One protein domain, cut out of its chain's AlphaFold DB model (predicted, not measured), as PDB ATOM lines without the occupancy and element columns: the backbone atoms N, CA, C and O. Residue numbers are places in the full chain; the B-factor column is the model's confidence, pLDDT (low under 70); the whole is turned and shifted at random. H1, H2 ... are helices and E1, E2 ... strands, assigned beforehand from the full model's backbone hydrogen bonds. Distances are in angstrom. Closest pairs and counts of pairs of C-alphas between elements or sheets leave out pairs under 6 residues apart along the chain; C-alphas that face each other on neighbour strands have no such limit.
ATOM      1  N   LYS A  78      56.768 -86.287 -10.148       74.31
ATOM      2  CA  LYS A  78      56.989 -87.731 -10.315       74.31
ATOM      3  C   LYS A  78      57.595 -88.314  -9.045       74.31
ATOM      4  O   LYS A  78      58.677 -87.896  -8.644       74.31
ATOM      5  N   LEU A  79      56.973 -89.358  -8.495       65.19
ATOM      6  CA  LEU A  79      57.576 -90.201  -7.461       65.19
ATOM      7  C   LEU A  79      57.949 -91.559  -8.079       65.19
ATOM      8  O   LEU A  79      57.132 -92.472  -8.184       65.19
ATOM      9  N   GLY A  80      59.188 -91.695  -8.552       77.94
ATOM     10  CA  GLY A  80      59.650 -92.906  -9.242       77.94
ATOM     11  C   GLY A  80      58.899 -93.167 -10.559       77.94
ATOM     12  O   GLY A  80      58.832 -92.298 -11.427       77.94
ATOM     13  N   HIS A  81      58.332 -94.370 -10.725       79.19
ATOM     14  CA  HIS A  81      57.502 -94.734 -11.891       79.19
ATOM     15  C   HIS A  81      56.041 -94.281 -11.782       79.19
ATOM     16  O   HIS A  81      55.263 -94.468 -12.722       79.19
ATOM     17  N   ARG A  82      55.668 -93.712 -10.636       78.31
ATOM     18  CA  ARG A  82      54.318 -93.258 -10.334       78.31
ATOM     19  C   ARG A  82      54.208 -91.794 -10.737       78.31
ATOM     20  O   ARG A  82      55.021 -90.963 -10.327       78.31
ATOM     21  N   ARG A  83      53.208 -91.480 -11.555       82.62
ATOM     22  CA  ARG A  83      52.757 -90.096 -11.716       82.62
ATOM     23  C   ARG A  83      51.750 -89.838 -10.611       82.62
ATOM     24  O   ARG A  83      50.799 -90.606 -10.505       82.62
ATOM     25  N   VAL A  84      52.003 -88.831  -9.786       77.00
ATOM     26  CA  VAL A  84      51.080 -88.412  -8.735       77.00
ATOM     27  C   VAL A  84      50.446 -87.113  -9.210       77.00
ATOM     28  O   VAL A  84      51.158 -86.164  -9.533       77.00
ATOM     29  N   ASP A  85      49.127 -87.103  -9.351       79.81
ATOM     30  CA  ASP A  85      48.396 -85.866  -9.611       79.81
ATOM     31  C   ASP A  85      48.335 -85.035  -8.318       79.81
ATOM     32  O   ASP A  85      48.498 -85.570  -7.222       79.81
ATOM     33  N   GLU A  86      48.071 -83.731  -8.413       76.75
ATOM     34  CA  GLU A  86      48.005 -82.822  -7.250       76.75
ATOM     35  C   GLU A  86      46.960 -83.266  -6.195       76.75
ATOM     36  O   GLU A  86      47.047 -82.909  -5.024       76.75
ATOM     37  N   THR A  87      46.005 -84.115  -6.592       78.81
ATOM     38  CA  THR A  87      44.987 -84.757  -5.741       78.81
ATOM     39  C   THR A  87      45.459 -86.046  -5.054       78.81
ATOM     40  O   THR A  87      44.683 -86.692  -4.350       78.81
ATOM     41  N   GLY A  88      46.709 -86.462  -5.263       76.19
ATOM     42  CA  GLY A  88      47.272 -87.703  -4.728       76.19
ATOM     43  C   GLY A  88      46.899 -88.965  -5.514       76.19
ATOM     44  O   GLY A  88      47.256 -90.068  -5.092       76.19
ATOM     45  N   HIS A  89      46.205 -88.844  -6.654       80.12
ATOM     46  CA  HIS A  89      45.929 -89.990  -7.521       80.12
ATOM     47  C   HIS A  89      47.215 -90.491  -8.178       80.12
ATOM     48  O   HIS A  89      48.027 -89.701  -8.656       80.12
ATOM     49  N   VAL A  90      47.401 -91.814  -8.207       78.50
ATOM     50  CA  VAL A  90      48.611 -92.422  -8.753       78.50
ATOM     51  C   VAL A  90      48.340 -93.165 -10.049       78.50
ATOM     52  O   VAL A  90      47.741 -94.238 -10.049       78.50
ATOM     53  N   SER A  91      48.885 -92.633 -11.138       74.38
ATOM     54  CA  SER A  91      48.886 -93.264 -12.455       74.38
ATOM     55  C   SER A  91      50.187 -94.031 -12.713       74.38
ATOM     56  O   SER A  91      51.293 -93.513 -12.508       74.38
ATOM     57  N   TYR A  92      50.066 -95.261 -13.214       73.06
ATOM     58  CA  TYR A  92      51.191 -96.110 -13.628       73.06
ATOM     59  C   TYR A  92      51.515 -95.937 -15.125       73.06
ATOM     60  O   TYR A  92      50.723 -95.392 -15.895       73.06
ATOM     61  N   LYS A  93      52.705 -96.379 -15.561       69.19
ATOM     62  CA  LYS A  93      53.069 -96.416 -16.990       69.19
ATOM     63  C   LYS A  93      52.119 -97.369 -17.722       69.19
ATOM     64  O   LYS A  93      52.024 -98.534 -17.352       69.19
ATOM     65  N   ARG A  94      51.472 -96.884 -18.785       70.31
ATOM     66  CA  ARG A  94      50.693 -97.720 -19.702       70.31
ATOM     67  C   ARG A  94      51.634 -98.747 -20.339       70.31
ATOM     68  O   ARG A  94      52.551 -98.366 -21.067       70.31
ATOM     69  N   VAL A  95      51.456-100.022 -20.006       70.25
ATOM     70  CA  VAL A  95      52.026-101.124 -20.793       70.25
ATOM     71  C   VAL A  95      51.331-101.091 -22.154       70.25
ATOM     72  O   VAL A  95      50.137-100.784 -22.218       70.25
ATOM     73  N   MET A  96      52.068-101.338 -23.241       80.94
ATOM     74  CA  MET A  96      51.435-101.477 -24.552       80.94
ATOM     75  C   MET A  96      50.511-102.692 -24.482       80.94
ATOM     76  O   MET A  96      50.970-103.810 -24.262       80.94
ATOM     77  N   VAL A  97      49.205-102.448 -24.587       82.38
ATOM     78  CA  VAL A  97      48.165-103.481 -24.441       82.38
ATOM     79  C   VAL A  97      48.395-104.610 -25.452       82.38
ATOM     80  O   VAL A  97      48.197-105.774 -25.122       82.38
ATOM     81  N   ASP A  98      48.936-104.278 -26.625       85.62
ATOM     82  CA  ASP A  98      49.290-105.222 -27.685       85.62
ATOM     83  C   ASP A  98      50.302-106.281 -27.235       85.62
ATOM     84  O   ASP A  98      50.132-107.458 -27.543       85.62
ATOM     85  N   ASP A  99      51.340-105.893 -26.493       87.00
ATOM     86  CA  ASP A  99      52.365-106.835 -26.034       87.00
ATOM     87  C   ASP A  99      51.808-107.746 -24.940       87.00
ATOM     88  O   ASP A  99      52.059-108.948 -24.949       87.00
ATOM     89  N   LEU A 100      50.966-107.203 -24.055       87.69
ATOM     90  CA  LEU A 100      50.257-107.994 -23.053       87.69
ATOM     91  C   LEU A 100      49.347-109.043 -23.711       87.69
ATOM     92  O   LEU A 100      49.372-110.209 -23.316       87.69
ATOM     93  N   ILE A 101      48.577-108.646 -24.730       91.75
ATOM     94  CA  ILE A 101      47.691-109.552 -25.472       91.75
ATOM     95  C   ILE A 101      48.510-110.630 -26.184       91.75
ATOM     96  O   ILE A 101      48.184-111.811 -26.072       91.75
ATOM     97  N   LYS A 102      49.593-110.258 -26.874       91.12
ATOM     98  CA  LYS A 102      50.471-111.220 -27.560       91.12
ATOM     99  C   LYS A 102      51.080-112.222 -26.584       91.12
ATOM    100  O   LYS A 102      51.027-113.424 -26.834       91.12
ATOM    101  N   SER A 103      51.621-111.757 -25.459       92.00
ATOM    102  CA  SER A 103      52.186-112.642 -24.435       92.00
ATOM    103  C   SER A 103      51.128-113.572 -23.842       92.00
ATOM    104  O   SER A 103      51.408-114.749 -23.617       92.00
ATOM    105  N   PHE A 104      49.902-113.085 -23.649       92.25
ATOM    106  CA  PHE A 104      48.787-113.908 -23.187       92.25
ATOM    107  C   PHE A 104      48.406-114.991 -24.205       92.25
ATOM    108  O   PHE A 104      48.278-116.160 -23.841       92.25
ATOM    109  N   GLN A 105      48.302-114.634 -25.487       93.12
ATOM    110  CA  GLN A 105      48.035-115.580 -26.574       93.12
ATOM    111  C   GLN A 105      49.104-116.677 -26.645       93.12
ATOM    112  O   GLN A 105      48.774-117.861 -26.711       93.12
ATOM    113  N   ILE A 106      50.385-116.299 -26.593       94.31
ATOM    114  CA  ILE A 106      51.506-117.248 -26.610       94.31
ATOM    115  C   ILE A 106      51.443-118.179 -25.390       94.31
ATOM    116  O   ILE A 106      51.567-119.394 -25.544       94.31
ATOM    117  N   GLY A 107      51.193-117.628 -24.199       93.75
ATOM    118  CA  GLY A 107      51.077-118.399 -22.962       93.75
ATOM    119  C   GLY A 107      49.949-119.430 -23.005       93.75
ATOM    120  O   GLY A 107      50.173-120.598 -22.685       93.75
ATOM    121  N   LEU A 108      48.756-119.038 -23.461       93.62
ATOM    122  CA  LEU A 108      47.626-119.959 -23.599       93.62
ATOM    123  C   LEU A 108      47.905-121.065 -24.614       93.62
ATOM    124  O   LEU A 108      47.693-122.239 -24.316       93.62
ATOM    125  N   ASN A 109      48.421-120.709 -25.790       93.19
ATOM    126  CA  ASN A 109      48.746-121.682 -26.831       93.19
ATOM    127  C   ASN A 109      49.787-122.701 -26.348       93.19
ATOM    128  O   ASN A 109      49.671-123.889 -26.647       93.19
ATOM    129  N   TYR A 110      50.770-122.259 -25.560       93.31
ATOM    130  CA  TYR A 110      51.747-123.148 -24.937       93.31
ATOM    131  C   TYR A 110      51.091-124.129 -23.958       93.31
ATOM    132  O   TYR A 110      51.331-125.333 -24.054       93.31
ATOM    133  N   VAL A 111      50.241-123.643 -23.045       92.25
ATOM    134  CA  VAL A 111      49.577-124.495 -22.043       92.25
ATOM    135  C   VAL A 111      48.640-125.502 -22.709       92.25
ATOM    136  O   VAL A 111      48.678-126.683 -22.370       92.25
ATOM    137  N   LEU A 112      47.857-125.074 -23.702       90.56
ATOM    138  CA  LEU A 112      46.966-125.957 -24.464       90.56
ATOM    139  C   LEU A 112      47.744-126.990 -25.295       90.56
ATOM    140  O   LEU A 112      47.320-128.137 -25.414       90.56
ATOM    141  N   GLY A 113      48.899-126.605 -25.842       88.56
ATOM    142  CA  GLY A 113      49.788-127.498 -26.588       88.56
ATOM    143  C   GLY A 113      50.578-128.476 -25.712       88.56
ATOM    144  O   GLY A 113      51.142-129.443 -26.231       88.56
ATOM    145  N   LYS A 114      50.615-128.277 -24.388       84.94
ATOM    146  CA  LYS A 114      51.335-129.126 -23.428       84.94
ATOM    147  C   LYS A 114      50.576-130.437 -23.157       84.94
ATOM    148  O   LYS A 114      50.197-130.747 -22.035       84.94
ATOM    149  N   HIS A 115      50.400-131.255 -24.191       73.38
ATOM    150  CA  HIS A 115      49.612-132.496 -24.157       73.38
ATOM    151  C   HIS A 115      50.367-133.717 -23.576       73.38
ATOM    152  O   HIS A 115      49.910-134.854 -23.644       73.38
ATOM    153  N   HIS A 116      51.559-133.539 -23.002       70.12
ATOM    154  CA  HIS A 116      52.364-134.679 -22.539       70.12
ATOM    155  C   HIS A 116      51.958-135.221 -21.159       70.12
ATOM    156  O   HIS A 116      52.485-136.251 -20.735       70.12
ATOM    157  N   GLN A 117      51.051-134.554 -20.441       81.00
ATOM    158  CA  GLN A 117      50.562-135.045 -19.152       81.00
ATOM    159  C   GLN A 117      49.399-136.028 -19.371       81.00
ATOM    160  O   GLN A 117      48.452-135.696 -20.084       81.00
TER     161      GLN A 117
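This is residues 78 to 117 of the 137 residues of the protein "Hypothetical protein" of Rotaria sp. Silwood1 (UniProt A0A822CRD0). One straight helix, H1, stands free as a long arm; a link joins it to a small looped head, residues 78 to 91, in which the chain folds back on both sides of the short strand E1. The printed part has 40 residues, with E1 before H1, and is mostly helix. It is extended, with a radius of gyration of the C-alphas of 17.5 A and spans of 54 by 19 by 15 A.

H1, residues 97 to 113, runs 24.2 A from C-alpha 97 at (48.165, -103.481, -24.441) to C-alpha 113 at (49.788, -127.498, -26.588). E1, residues 82 to 84, begins at C-alpha 82 at (54.318, -93.258, -10.334).

In H1, every O i to N i+4 pair is within hydrogen-bond range. H1 and E1 are apart. E1 pairs with no named strand, but short antiparallel pairings join residues 82 to 83 with 78 to 79, and residues 83 to 84 with 90 to 91.

The C-alphas farthest apart, those of Glu 86 and His 116, are 54.2 A apart. The link from E1 to H1, 12 residues, is long. Residues 94 to 117 stand free. The printed part has no cut; its mean pLDDT is 82.4, with residues 79 and 93 under 70.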